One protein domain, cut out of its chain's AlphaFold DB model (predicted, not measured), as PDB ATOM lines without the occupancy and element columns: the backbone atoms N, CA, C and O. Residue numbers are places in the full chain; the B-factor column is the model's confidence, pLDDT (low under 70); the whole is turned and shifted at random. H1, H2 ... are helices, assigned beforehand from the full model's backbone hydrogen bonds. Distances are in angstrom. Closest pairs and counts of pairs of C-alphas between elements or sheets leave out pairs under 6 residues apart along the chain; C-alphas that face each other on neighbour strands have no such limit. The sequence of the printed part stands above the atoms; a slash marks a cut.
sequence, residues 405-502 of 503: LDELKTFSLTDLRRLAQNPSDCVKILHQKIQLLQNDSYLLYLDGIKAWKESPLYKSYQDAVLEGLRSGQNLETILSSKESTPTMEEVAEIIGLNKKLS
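This is residues 405 to 502 of the 503 residues of an uncharacterized protein of Candidatus Magasanikbacteria bacterium CG11_big_fil_rev_8_21_14_0_20_39_34 (UniProt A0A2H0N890). A helical hairpin, H3 and H4, makes one end of an elongated body, and H5 with the short helix H6 makes the other. H7 brings the chain back from H6 and runs side by side with part of H3, while H2 packs across the beginning of H3 and the short H1 packs on H4. The printed part has 98 residues with seven named helices, H1 to H7 in order along the chain, and no named strand; the class is all helix. It is compact, with a radius of gyration of the C-alphas of 13.6 A, and spans 42 by 27 by 21 A.

H3, residues 423 to 440, is the hub and touches three other helices. With residues 434 to 438 alone it touches H4, residues 442 to 454; the closest C-alphas, those of Gln 438 and Tyr 445, are 4.6 A apart. The two form a helical hairpin, running opposite ways at a steep tilt of 37 degrees, only just beyond shallow. With residues 423 to 431 alone H3 touches H7, residues 488 to 501, closest at the C-alphas of Pro 423 and Glu 490, 5.3 A; they run the same way at a shallow tilt of 22 degrees. H2, residues 413 to 419, touches residues 423 to 430 of H3, closest at the C-alphas of Leu 419 and Cys 426, 5.2 A, about perpendicular at 81 degrees. H1, residues 405 to 409, touches H4, with the C-alphas of Lys 409 and Ala 451 closest at 4.4 A. H5, residues 456 to 471, is apart from H3; with residues 464 to 468 alone it touches H6, residues 475 to 481, closest at the C-alphas of Gly 468 and Leu 475, 5.5 A. These two are only just about perpendicular, at 73 degrees. H6 and H7 only just touch, with 3 pairs of C-alphas within 8 A. In H1 to H7 every O i to N i+4 pair is within hydrogen-bond range.

H1 begins at C-alpha 405, (32.849, -49.382, 14.620), and is 6.2 A long from first to last C-alpha; H2 measures 10.2 A. H3 is 26.3 A long and begins at C-alpha 423, (39.968, -33.160, 1.955). H4 measures 18.6 A, H5 22.0 A and H6 10.0 A. H7, 20.0 A long, ends at C-alpha 501, (40.150, -50.657, 0.943).

The C-alphas farthest apart, those of Asp 440 and Gly 472, are 43.1 A from each other. The printed part has no cut and no long link. Its mean pLDDT is 97.2, and no printed residue is under 70.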
ATOM      1  N   LEU A 405      33.699 -48.900  15.711       97.81
ATOM      2  CA  LEU A 405      32.849 -49.382  14.620       97.81
ATOM      3  C   LEU A 405      31.590 -48.530  14.447       97.81
ATOM      4  O   LEU A 405      31.182 -48.255  13.322       97.81
ATOM      5  N   ASP A 406      30.980 -48.111  15.555       97.44
ATOM      6  CA  ASP A 406      29.751 -47.320  15.532       97.44
ATOM      7  C   ASP A 406      30.040 -45.894  15.045       97.44
ATOM      8  O   ASP A 406      29.318 -45.376  14.200       97.44
ATOM      9  N   GLU A 407      31.181 -45.316  15.444       96.81
ATOM     10  CA  GLU A 407      31.686 -44.050  14.902       96.81
ATOM     11  C   GLU A 407      31.840 -44.090  13.375       96.81
ATOM     12  O   GLU A 407      31.412 -43.161  12.689       96.81
ATOM     13  N   LEU A 408      32.432 -45.163  12.829       98.00
ATOM     14  CA  LEU A 408      32.563 -45.342  11.378       98.00
ATOM     15  C   LEU A 408      31.203 -45.525  10.699       98.00
ATOM     16  O   LEU A 408      30.997 -45.027   9.595       98.00
ATOM     17  N   LYS A 409      30.270 -46.214  11.358       97.81
ATOM     18  CA  LYS A 409      28.919 -46.455  10.846       97.81
ATOM     19  C   LYS A 409      28.062 -45.195  10.822       97.81
ATOM     20  O   LYS A 409      27.261 -45.027   9.909       97.81
ATOM     21  N   THR A 410      28.217 -44.298  11.788       96.94
ATOM     22  CA  THR A 410      27.486 -43.022  11.827       96.94
ATOM     23  C   THR A 410      28.242 -41.879  11.149       96.94
ATOM     24  O   THR A 410      27.794 -40.738  11.210       96.94
ATOM     25  N   PHE A 411      29.378 -42.163  10.506       98.06
ATOM     26  CA  PHE A 411      30.294 -41.149   9.994       98.06
ATOM     27  C   PHE A 411      29.646 -40.267   8.913       98.06
ATOM     28  O   PHE A 411      29.225 -40.745   7.853       98.06
ATOM     29  N   SER A 412      29.559 -38.963   9.184       97.81
ATOM     30  CA  SER A 412      28.888 -37.983   8.325       97.81
ATOM     31  C   SER A 412      29.869 -37.072   7.576       97.81
ATOM     32  O   SER A 412      31.067 -37.027   7.860       97.81
ATOM     33  N   LEU A 413      29.353 -36.289   6.622       97.75
ATOM     34  CA  LEU A 413      30.135 -35.269   5.911       97.75
ATOM     35  C   LEU A 413      30.695 -34.200   6.860       97.75
ATOM     36  O   LEU A 413      31.832 -33.752   6.709       97.75
ATOM     37  N   THR A 414      29.917 -33.826   7.873       97.31
ATOM     38  CA  THR A 414      30.353 -32.893   8.915       97.31
ATOM     39  C   THR A 414      31.534 -33.461   9.694       97.31
ATOM     40  O   THR A 414      32.470 -32.726  10.002       97.31
ATOM     41  N   ASP A 415      31.528 -34.765   9.978       97.88
ATOM     42  CA  ASP A 415      32.628 -35.420  10.688       97.88
ATOM     43  C   ASP A 415      33.893 -35.474   9.833       97.88
ATOM     44  O   ASP A 415      34.975 -35.190  10.342       97.88
ATOM     45  N   LEU A 416      33.765 -35.726   8.523       97.69
ATOM     46  CA  LEU A 416      34.891 -35.655   7.587       97.69
ATOM     47  C   LEU A 416      35.555 -34.271   7.613       97.69
ATOM     48  O   LEU A 416      36.770 -34.179   7.769       97.69
ATOM     49  N   ARG A 417      34.764 -33.196   7.523       97.50
ATOM     50  CA  ARG A 417      35.251 -31.803   7.537       97.50
ATOM     51  C   ARG A 417      35.794 -31.355   8.894       97.50
ATOM     52  O   ARG A 417      36.516 -30.368   8.976       97.50
ATOM     53  N   ARG A 418      35.456 -32.071   9.969       97.69
ATOM     54  CA  ARG A 418      36.024 -31.852  11.307       97.69
ATOM     55  C   ARG A 418      37.390 -32.508  11.490       97.69
ATOM     56  O   ARG A 418      38.117 -32.085  12.382       97.69
ATOM     57  N   LEU A 419      37.741 -33.525  10.693       97.31
ATOM     58  CA  LEU A 419      39.040 -34.197  10.813       97.31
ATOM     59  C   LEU A 419      40.202 -33.281  10.411       97.31
ATOM     60  O   LEU A 419      41.220 -33.256  11.099       97.31
ATOM     61  N   ALA A 420      40.062 -32.553   9.305       97.94
ATOM     62  CA  ALA A 420      41.038 -31.584   8.819       97.94
ATOM     63  C   ALA A 420      40.365 -30.568   7.881       97.94
ATOM     64  O   ALA A 420      39.214 -30.730   7.486       97.94
ATOM     65  N   GLN A 421      41.096 -29.513   7.516       96.75
ATOM     66  CA  GLN A 421      40.610 -28.508   6.565       96.75
ATOM     67  C   GLN A 421      40.747 -28.969   5.105       96.75
ATOM     68  O   GLN A 421      39.894 -28.658   4.281       96.75
ATOM     69  N   ASN A 422      41.807 -29.723   4.789       98.00
ATOM     70  CA  ASN A 422      42.057 -30.241   3.446       98.00
ATOM     71  C   ASN A 422      41.409 -31.627   3.269       98.00
ATOM     72  O   ASN A 422      41.720 -32.525   4.062       98.00
ATOM     73  N   PRO A 423      40.627 -31.870   2.197       97.81
ATOM     74  CA  PRO A 423      39.968 -33.160   1.955       97.81
ATOM     75  C   PRO A 423      40.932 -34.354   1.934       97.81
ATOM     76  O   PRO A 423      40.648 -35.408   2.508       97.81
ATOM     77  N   SER A 424      42.110 -34.170   1.331       98.00
ATOM     78  CA  SER A 424      43.149 -35.203   1.255       98.00
ATOM     79  C   SER A 424      43.630 -35.637   2.642       98.00
ATOM     80  O   SER A 424      43.816 -36.826   2.907       98.00
ATOM     81  N   ASP A 425      43.794 -34.688   3.564       98.25
ATOM     82  CA  ASP A 425      44.248 -34.981   4.923       98.25
ATOM     83  C   ASP A 425      43.129 -35.620   5.756       98.25
ATOM     84  O   ASP A 425      43.397 -36.573   6.491       98.25
ATOM     85  N   CYS A 426      41.868 -35.208   5.561       98.06
ATOM     86  CA  CYS A 426      40.709 -35.872   6.169       98.06
ATOM     87  C   CYS A 426      40.666 -37.359   5.813       98.06
ATOM     88  O   CYS A 426      40.534 -38.217   6.688       98.06
ATOM     89  N   VAL A 427      40.820 -37.675   4.525       98.00
ATOM     90  CA  VAL A 427      40.786 -39.054   4.031       98.00
ATOM     91  C   VAL A 427      41.998 -39.857   4.503       98.00
ATOM     92  O   VAL A 427      41.850 -41.035   4.830       98.00
ATOM     93  N   LYS A 428      43.184 -39.247   4.621       98.19
ATOM     94  CA  LYS A 428      44.353 -39.907   5.234       98.19
ATOM     95  C   LYS A 428      44.094 -40.275   6.695       98.19
ATOM     96  O   LYS A 428      44.396 -41.405   7.077       98.19
ATOM     97  N   ILE A 429      43.521 -39.370   7.490       98.31
ATOM     98  CA  ILE A 429      43.187 -39.630   8.901       98.31
ATOM     99  C   ILE A 429      42.125 -40.731   8.999       98.31
ATOM    100  O   ILE A 429      42.271 -41.664   9.787       98.31
ATOM    101  N   LEU A 430      41.084 -40.672   8.167       98.19
ATOM    102  CA  LEU A 430      40.054 -41.709   8.114       98.19
ATOM    103  C   LEU A 430      40.642 -43.079   7.738       98.19
ATOM    104  O   LEU A 430      40.362 -44.078   8.397       98.19
ATOM    105  N   HIS A 431      41.513 -43.125   6.728       98.19
ATOM    106  CA  HIS A 431      42.229 -44.341   6.347       98.19
ATOM    107  C   HIS A 431      43.062 -44.893   7.507       98.19
ATOM    108  O   HIS A 431      43.023 -46.091   7.774       98.19
ATOM    109  N   GLN A 432      43.785 -44.027   8.222       98.06
ATOM    110  CA  GLN A 432      44.555 -44.416   9.401       98.06
ATOM    111  C   GLN A 432      43.660 -44.999  10.497       98.06
ATOM    112  O   GLN A 432      44.009 -46.036  11.048       98.06
ATOM    113  N   LYS A 433      42.489 -44.406  10.773       98.12
ATOM    114  CA  LYS A 433      41.526 -44.961  11.742       98.12
ATOM    115  C   LYS A 433      41.103 -46.386  11.379       98.12
ATOM    116  O   LYS A 433      41.109 -47.258  12.239       98.12
ATOM    117  N   ILE A 434      40.795 -46.642  10.108       98.00
ATOM    118  CA  ILE A 434      40.430 -47.989   9.641       98.00
ATOM    119  C   ILE A 434      41.638 -48.943   9.734       98.00
ATOM    120  O   ILE A 434      41.489 -50.086  10.156       98.00
ATOM    121  N   GLN A 435      42.847 -48.479   9.405       97.62
ATOM    122  CA  GLN A 435      44.087 -49.258   9.542       97.62
ATOM    123  C   GLN A 435      44.423 -49.603  11.002       97.62
ATOM    124  O   GLN A 435      44.972 -50.669  11.266       97.62
ATOM    125  N   LEU A 436      44.074 -48.749  11.969       97.75
ATOM    126  CA  LEU A 436      44.232 -49.078  13.388       97.75
ATOM    127  C   LEU A 436      43.383 -50.295  13.775       97.75
ATOM    128  O   LEU A 436      43.899 -51.185  14.443       97.75
ATOM    129  N   LEU A 437      42.154 -50.408  13.256       97.44
ATOM    130  CA  LEU A 437      41.330 -51.606  13.466       97.44
ATOM    131  C   LEU A 437      42.014 -52.868  12.929       97.44
ATOM    132  O   LEU A 437      41.895 -53.925  13.536       97.44
ATOM    133  N   GLN A 438      42.766 -52.758  11.828       96.31
ATOM    134  CA  GLN A 438      43.536 -53.869  11.258       96.31
ATOM    135  C   GLN A 438      44.691 -54.306  12.152       96.31
ATOM    136  O   GLN A 438      44.951 -55.505  12.264       96.31
ATOM    137  N   ASN A 439      45.372 -53.344  12.776       96.19
ATOM    138  CA  ASN A 439      46.449 -53.625  13.720       96.19
ATOM    139  C   ASN A 439      45.924 -54.323  14.979       96.19
ATOM    140  O   ASN A 439      46.611 -55.195  15.508       96.19
ATOM    141  N   ASP A 440      44.712 -53.975  15.417       95.81
ATOM    142  CA  ASP A 440      44.069 -54.598  16.571       95.81
ATOM    143  C   ASP A 440      43.560 -56.008  16.239       95.81
ATOM    144  O   ASP A 440      43.833 -56.971  16.957       95.81
ATOM    145  N   SER A 441      42.816 -56.155  15.140       97.44
ATOM    146  CA  SER A 441      42.316 -57.443  14.665       97.44
ATOM    147  C   SER A 441      41.862 -57.365  13.213       97.44
ATOM    148  O   SER A 441      41.051 -56.525  12.829       97.44
ATOM    149  N   TYR A 442      42.286 -58.332  12.401       96.06
ATOM    150  CA  TYR A 442      41.847 -58.411  11.008       96.06
ATOM    151  C   TYR A 442      40.319 -58.554  10.862       96.06
ATOM    152  O   TYR A 442      39.739 -57.967   9.954       96.06
ATOM    153  N   LEU A 443      39.648 -59.270  11.774       96.56
ATOM    154  CA  LEU A 443      38.180 -59.364  11.761       96.56
ATOM    155  C   LEU A 443      37.531 -58.000  12.035       96.56
ATOM    156  O   LEU A 443      36.601 -57.611  11.335       96.56
ATOM    157  N   LEU A 444      38.079 -57.239  12.987       96.88
ATOM    158  CA  LEU A 444      37.598 -55.897  13.322       96.88
ATOM    159  C   LEU A 444      37.799 -54.915  12.160       96.88
ATOM    160  O   LEU A 444      36.986 -54.021  11.951       96.88
ATOM    161  N   TYR A 445      38.856 -55.101  11.371       97.38
ATOM    162  CA  TYR A 445      39.066 -54.363  10.128       97.38
ATOM    163  C   TYR A 445      38.005 -54.661   9.068       97.38
ATOM    164  O   TYR A 445      37.495 -53.725   8.455       97.38
ATOM    165  N   LEU A 446      37.630 -55.930   8.874       97.12
ATOM    166  CA  LEU A 446      36.543 -56.289   7.956       97.12
ATOM    167  C   LEU A 446      35.211 -55.669   8.401       97.12
ATOM    168  O   LEU A 446      34.506 -55.073   7.581       97.12
ATOM    169  N   ASP A 447      34.909 -55.732   9.700       98.06
ATOM    170  CA  ASP A 447      33.737 -55.072  10.280       98.06
ATOM    171  C   ASP A 447      33.814 -53.547  10.135       98.06
ATOM    172  O   ASP A 447      32.813 -52.904   9.829       98.06
ATOM    173  N   GLY A 448      35.007 -52.963  10.264       97.81
ATOM    174  CA  GLY A 448      35.262 -51.541  10.042       97.81
ATOM    175  C   GLY A 448      35.019 -51.109   8.596       97.81
ATOM    176  O   GLY A 448      34.386 -50.081   8.363       97.81
ATOM    177  N   ILE A 449      35.447 -51.908   7.610       98.00
ATOM    178  CA  ILE A 449      35.135 -51.665   6.192       98.00
ATOM    179  C   ILE A 449      33.625 -51.732   5.965       98.00
ATOM    180  O   ILE A 449      33.072 -50.897   5.246       98.00
ATOM    181  N   LYS A 450      32.947 -52.722   6.555       97.88
ATOM    182  CA  LYS A 450      31.495 -52.862   6.442       97.88
ATOM    183  C   LYS A 450      30.774 -51.663   7.062       97.88
ATOM    184  O   LYS A 450      29.933 -51.064   6.398       97.88
ATOM    185  N   ALA A 451      31.156 -51.262   8.274       98.12
ATOM    186  CA  ALA A 451      30.627 -50.085   8.959       98.12
ATOM    187  C   ALA A 451      30.840 -48.804   8.139       98.12
ATOM    188  O   ALA A 451      29.899 -48.043   7.933       98.12
ATOM    189  N   TRP A 452      32.038 -48.609   7.578       98.25
ATOM    190  CA  TRP A 452      32.331 -47.490   6.681       98.25
ATOM    191  C   TRP A 452      31.407 -47.463   5.454       98.25
ATOM    192  O   TRP A 452      30.853 -46.415   5.123       98.25
ATOM    193  N   LYS A 453      31.180 -48.613   4.807       97.94
ATOM    194  CA  LYS A 453      30.257 -48.728   3.664       97.94
ATOM    195  C   LYS A 453      28.792 -48.490   4.049       97.94
ATOM    196  O   LYS A 453      27.983 -48.128   3.201       97.94
ATOM    197  N   GLU A 454      28.432 -48.682   5.314       98.19
ATOM    198  CA  GLU A 454      27.095 -48.383   5.832       98.19
ATOM    199  C   GLU A 454      26.902 -46.899   6.192       98.19
ATOM    200  O   GLU A 454      25.757 -46.482   6.414       98.19
ATOM    201  N   SER A 455      27.984 -46.110   6.210       98.19
ATOM    202  CA  SER A 455      27.975 -44.724   6.675       98.19
ATOM    203  C   SER A 455      27.124 -43.784   5.811       98.19
ATOM    204  O   SER A 455      27.063 -43.950   4.586       98.19
ATOM    205  N   PRO A 456      26.477 -42.762   6.416       98.06
ATOM    206  CA  PRO A 456      25.746 -41.736   5.672       98.06
ATOM    207  C   PRO A 456      26.601 -41.035   4.611       98.06
ATOM    208  O   PRO A 456      26.110 -40.763   3.518       98.06
ATOM    209  N   LEU A 457      27.880 -40.779   4.908       97.81
ATOM    210  CA  LEU A 457      28.816 -40.170   3.961       97.81
ATOM    211  C   LEU A 457      29.087 -41.067   2.746       97.81
ATOM    212  O   LEU A 457      29.093 -40.596   1.611       97.81
ATOM    213  N   TYR A 458      29.313 -42.362   2.965       98.12
ATOM    214  CA  TYR A 458      29.561 -43.287   1.863       98.12
ATOM    215  C   TYR A 458      28.318 -43.460   0.981       98.12
ATOM    216  O   TYR A 458      28.428 -43.471  -0.245       98.12
ATOM    217  N   LYS A 459      27.132 -43.530   1.596       97.81
ATOM    218  CA  LYS A 459      25.850 -43.590   0.882       97.81
ATOM    219  C   LYS A 459      25.598 -42.338   0.049       97.81
ATOM    220  O   LYS A 459      25.298 -42.473  -1.130       97.81
ATOM    221  N   SER A 460      25.808 -41.138   0.600       97.25
ATOM    222  CA  SER A 460      25.613 -39.895  -0.163       97.25
ATOM    223  C   SER A 460      26.560 -39.790  -1.364       97.25
ATOM    224  O   SER A 460      26.154 -39.338  -2.434       97.25
ATOM    225  N   TYR A 461      27.797 -40.276  -1.220       97.12
ATOM    226  CA  TYR A 461      28.733 -40.435  -2.332       97.12
ATOM    227  C   TYR A 461      28.204 -41.409  -3.400       97.12
ATOM    228  O   TYR A 461      28.205 -41.073  -4.586       97.12
ATOM    229  N   GLN A 462      27.740 -42.599  -3.004       97.62
ATOM    230  CA  GLN A 462      27.191 -43.578  -3.947       97.62
ATOM    231  C   GLN A 462      25.951 -43.048  -4.669       97.62
ATOM    232  O   GLN A 462      25.839 -43.215  -5.883       97.62
ATOM    233  N   ASP A 463      25.057 -42.377  -3.946       97.19
ATOM    234  CA  ASP A 463      23.834 -41.803  -4.495       97.19
ATOM    235  C   ASP A 463      24.146 -40.740  -5.551       97.19
ATOM    236  O   ASP A 463      23.566 -40.778  -6.634       97.19
ATOM    237  N   ALA A 464      25.122 -39.858  -5.301       96.88
ATOM    238  CA  ALA A 464      25.555 -38.858  -6.277       96.88
ATOM    239  C   ALA A 464      26.127 -39.495  -7.558       96.88
ATOM    240  O   ALA A 464      25.827 -39.055  -8.668       96.88
ATOM    241  N   VAL A 465      26.918 -40.568  -7.421       96.81
ATOM    242  CA  VAL A 465      27.455 -41.312  -8.575       96.81
ATOM    243  C   VAL A 465      26.333 -41.998  -9.358       96.81
ATOM    244  O   VAL A 465      26.291 -41.901 -10.584       96.81
ATOM    245  N   LEU A 466      25.403 -42.668  -8.672       97.44
ATOM    246  CA  LEU A 466      24.263 -43.334  -9.307       97.44
ATOM    247  C   LEU A 466      23.333 -42.340 -10.006       97.44
ATOM    248  O   LEU A 466      22.834 -42.628 -11.092       97.44
ATOM    249  N   GLU A 467      23.108 -41.171  -9.415       97.50
ATOM    250  CA  GLU A 467      22.329 -40.088 -10.012       97.50
ATOM    251  C   GLU A 467      23.005 -39.531 -11.270       97.50
ATOM    252  O   GLU A 467      22.321 -39.306 -12.269       97.50
ATOM    253  N   GLY A 468      24.338 -39.413 -11.281       96.38
ATOM    254  CA  GLY A 468      25.118 -39.064 -12.477       96.38
ATOM    255  C   GLY A 468      24.931 -40.057 -13.605       96.38
ATOM    256  O   GLY A 468      24.626 -39.677 -14.734       96.38
ATOM    257  N   LEU A 469      25.007 -41.346 -13.280       97.62
ATOM    258  CA  LEU A 469      24.808 -42.409 -14.258       97.62
ATOM    259  C   LEU A 469      23.369 -42.459 -14.789       97.62
ATOM    260  O   LEU A 469      23.170 -42.692 -15.977       97.62
ATOM    261  N   ARG A 470      22.366 -42.229 -13.932       98.12
ATOM    262  CA  ARG A 470      20.944 -42.251 -14.322       98.12
ATOM    263  C   ARG A 470      20.538 -41.042 -15.157       98.12
ATOM    264  O   ARG A 470      19.754 -41.187 -16.087       98.12
ATOM    265  N   SER A 471      21.035 -39.859 -14.805       97.62
ATOM    266  CA  SER A 471      20.696 -38.601 -15.480       97.62
ATOM    267  C   SER A 471      21.556 -38.324 -16.715       97.62
ATOM    268  O   SER A 471      21.201 -37.470 -17.524       97.62
ATOM    269  N   GLY A 472      22.695 -39.013 -16.856       97.81
ATOM    270  CA  GLY A 472      23.690 -38.715 -17.884       97.81
ATOM    271  C   GLY A 472      24.394 -37.368 -17.675       97.81
ATOM    272  O   GLY A 472      24.990 -36.845 -18.615       97.81
ATOM    273  N   GLN A 473      24.307 -36.782 -16.477       97.94
ATOM    274  CA  GLN A 473      24.955 -35.514 -16.142       97.94
ATOM    275  C   GLN A 473      26.346 -35.731 -15.536       97.94
ATOM    276  O   GLN A 473      26.655 -36.783 -14.975       97.94
ATOM    277  N   ASN A 474      27.193 -34.700 -15.627       97.44
ATOM    278  CA  ASN A 474      28.483 -34.697 -14.945       97.44
ATOM    279  C   ASN A 474      28.268 -34.638 -13.422       97.44
ATOM    280  O   ASN A 474      27.402 -33.914 -12.926       97.44
ATOM    281  N   LEU A 475      29.089 -35.385 -12.685       96.88
ATOM    282  CA  LEU A 475      29.074 -35.441 -11.229       96.88
ATOM    283  C   LEU A 475      29.218 -34.048 -10.596       96.88
ATOM    284  O   LEU A 475      28.539 -33.753  -9.621       96.88
ATOM    285  N   GLU A 476      30.022 -33.161 -11.185       96.94
ATOM    286  CA  GLU A 476      30.196 -31.782 -10.708       96.94
ATOM    287  C   GLU A 476      28.880 -30.979 -10.718       96.94
ATOM    288  O   GLU A 476      28.591 -30.237  -9.777       96.94
ATOM    289  N   THR A 477      28.036 -31.182 -11.737       97.25
ATOM    290  CA  THR A 477      26.722 -30.529 -11.848       97.25
ATOM    291  C   THR A 477      25.763 -31.023 -10.767       97.25
ATOM    292  O   THR A 477      25.044 -30.228 -10.164       97.25
ATOM    293  N   ILE A 478      25.793 -32.322 -10.472       97.56
ATOM    294  CA  ILE A 478      24.934 -32.937  -9.453       97.56
ATOM    295  C   ILE A 478      25.353 -32.499  -8.055       97.56
ATOM    296  O   ILE A 478      24.504 -32.086  -7.266       97.56
ATOM    297  N   LEU A 479      26.654 -32.518  -7.761       96.38
ATOM    298  CA  LEU A 479      27.183 -32.098  -6.462       96.38
ATOM    299  C   LEU A 479      26.974 -30.599  -6.206       96.38
ATOM    300  O   LEU A 479      26.778 -30.202  -5.064       96.38
ATOM    301  N   SER A 480      26.958 -29.770  -7.254       95.88
ATOM    302  CA  SER A 480      26.667 -28.333  -7.127       95.88
ATOM    303  C   SER A 480      25.185 -28.040  -6.865       95.88
ATOM    304  O   SER A 480      24.847 -26.957  -6.394       95.88
ATOM    305  N   SER A 481      24.289 -28.982  -7.175       95.69
ATOM    306  CA  SER A 481      22.839 -28.791  -7.031       95.69
ATOM    307  C   SER A 481      22.318 -29.016  -5.606       95.69
ATOM    308  O   SER A 481      21.231 -28.546  -5.272       95.69
ATOM    309  N   LYS A 482      23.073 -29.724  -4.755       94.12
ATOM    310  CA  LYS A 482      22.659 -30.118  -3.401       94.12
ATOM    311  C   LYS A 482      23.601 -29.501  -2.363       94.12
ATOM    312  O   LYS A 482      24.797 -29.749  -2.366       94.12
ATOM    313  N   GLU A 483      23.063 -28.747  -1.405       90.69
ATOM    314  CA  GLU A 483      23.888 -28.111  -0.356       90.69
ATOM    315  C   GLU A 483      24.536 -29.121   0.612       90.69
ATOM    316  O   GLU A 483      25.552 -28.827   1.242       90.69
ATOM    317  N   SER A 484      23.969 -30.327   0.735       92.62
ATOM    318  CA  SER A 484      24.418 -31.363   1.678       92.62
ATOM    319  C   SER A 484      25.240 -32.484   1.024       92.62
ATOM    320  O   SER A 484      25.377 -33.570   1.590       92.62
ATOM    321  N   THR A 485      25.781 -32.260  -0.176       95.12
ATOM    322  CA  THR A 485      26.641 -33.241  -0.850       95.12
ATOM    323  C   THR A 485      28.134 -32.956  -0.653       95.12
ATOM    324  O   THR A 485      28.529 -31.804  -0.445       95.12
ATOM    325  N   PRO A 486      28.983 -34.000  -0.679       96.88
ATOM    326  CA  PRO A 486      30.432 -33.828  -0.658       96.88
ATOM    327  C   PRO A 486      30.914 -33.027  -1.876       96.88
ATOM    328  O   PRO A 486      30.324 -33.095  -2.951       96.88
ATOM    329  N   THR A 487      31.995 -32.266  -1.721       97.31
ATOM    330  CA  THR A 487      32.624 -31.541  -2.831       97.31
ATOM    331  C   THR A 487      33.278 -32.512  -3.814       97.31
ATOM    332  O   THR A 487      33.569 -33.662  -3.480       97.31
ATOM    333  N   MET A 488      33.557 -32.052  -5.036       97.12
ATOM    334  CA  MET A 488      34.217 -32.888  -6.046       97.12
ATOM    335  C   MET A 488      35.590 -33.401  -5.572       97.12
ATOM    336  O   MET A 488      35.947 -34.552  -5.824       97.12
ATOM    337  N   GLU A 489      36.335 -32.579  -4.829       97.88
ATOM    338  CA  GLU A 489      37.616 -32.962  -4.223       97.88
ATOM    339  C   GLU A 489      37.443 -34.036  -3.140       97.88
ATOM    340  O   GLU A 489      38.164 -35.035  -3.139       97.88
ATOM    341  N   GLU A 490      36.453 -33.876  -2.253       98.00
ATOM    342  CA  GLU A 490      36.112 -34.873  -1.229       98.00
ATOM    343  C   GLU A 490      35.731 -36.212  -1.880       98.00
ATOM    344  O   GLU A 490      36.207 -37.269  -1.463       98.00
ATOM    345  N   VAL A 491      34.931 -36.179  -2.951       97.94
ATOM    346  CA  VAL A 491      34.532 -37.378  -3.697       97.94
ATOM    347  C   VAL A 491      35.727 -38.065  -4.362       97.94
ATOM    348  O   VAL A 491      35.847 -39.290  -4.279       97.94
ATOM    349  N   ALA A 492      36.630 -37.310  -4.991       97.88
ATOM    350  CA  ALA A 492      37.831 -37.864  -5.613       97.88
ATOM    351  C   ALA A 492      38.716 -38.602  -4.591       97.88
ATOM    352  O   ALA A 492      39.187 -39.714  -4.855       97.88
ATOM    353  N   GLU A 493      38.883 -38.028  -3.401       98.25
ATOM    354  CA  GLU A 493      39.657 -38.639  -2.321       98.25
ATOM    355  C   GLU A 493      38.942 -39.863  -1.718       98.25
ATOM    356  O   GLU A 493      39.581 -40.889  -1.474       98.25
ATOM    357  N   ILE A 494      37.610 -39.833  -1.570       97.88
ATOM    358  CA  ILE A 494      36.813 -41.001  -1.148       97.88
ATOM    359  C   ILE A 494      36.947 -42.157  -2.152       97.88
ATOM    360  O   ILE A 494      37.099 -43.314  -1.753       97.88
ATOM    361  N   ILE A 495      36.961 -41.879  -3.461       97.50
ATOM    362  CA  ILE A 495      37.242 -42.896  -4.489       97.50
ATOM    363  C   ILE A 495      38.646 -43.481  -4.289       97.50
ATOM    364  O   ILE A 495      38.827 -44.702  -4.350       97.50
ATOM    365  N   GLY A 496      39.639 -42.626  -4.030       97.69
ATOM    366  CA  GLY A 496      41.009 -43.037  -3.723       97.69
ATOM    367  C   GLY A 496      41.096 -43.940  -2.489       97.69
ATOM    368  O   GLY A 496      41.809 -44.945  -2.510       97.69
ATOM    369  N   LEU A 497      40.330 -43.631  -1.443       97.81
ATOM    370  CA  LEU A 497      40.196 -44.464  -0.249       97.81
ATOM    371  C   LEU A 497      39.593 -45.831  -0.578       97.81
ATOM    372  O   LEU A 497      40.157 -46.857  -0.212       97.81
ATOM    373  N   ASN A 498      38.485 -45.861  -1.318       97.19
ATOM    374  CA  ASN A 498      37.778 -47.100  -1.650       97.19
ATOM    375  C   ASN A 498      38.628 -48.068  -2.480       97.19
ATOM    376  O   ASN A 498      38.532 -49.283  -2.298       97.19
ATOM    377  N   LYS A 499      39.499 -47.540  -3.348       97.00
ATOM    378  CA  LYS A 499      40.487 -48.345  -4.079       97.00
ATOM    379  C   LYS A 499      41.500 -49.007  -3.145       97.00
ATOM    380  O   LYS A 499      41.858 -50.150  -3.374       97.00
ATOM    381  N   LYS A 500      41.936 -48.315  -2.088       96.56
ATOM    382  CA  LYS A 500      42.875 -48.859  -1.088       96.56
ATOM    383  C   LYS A 500      42.223 -49.878  -0.152       96.56
ATOM    384  O   LYS A 500      42.912 -50.747   0.363       96.56
ATOM    385  N   LEU A 501      40.918 -49.747   0.088       95.94
ATOM    386  CA  LEU A 501      40.150 -50.657   0.943       95.94
ATOM    387  C   LEU A 501      39.624 -51.897   0.202       95.94
ATOM    388  O   LEU A 501      39.167 -52.835   0.851       95.94
ATOM    389  N   SER A 502      39.650 -51.904  -1.133       88.69
ATOM    390  CA  SER A 502      39.303 -53.085  -1.929       88.69
ATOM    391  C   SER A 502      40.529 -53.994  -2.015       88.69
ATOM    392  O   SER A 502      41.428 -53.733  -2.812       88.69
TER     393      SER A 502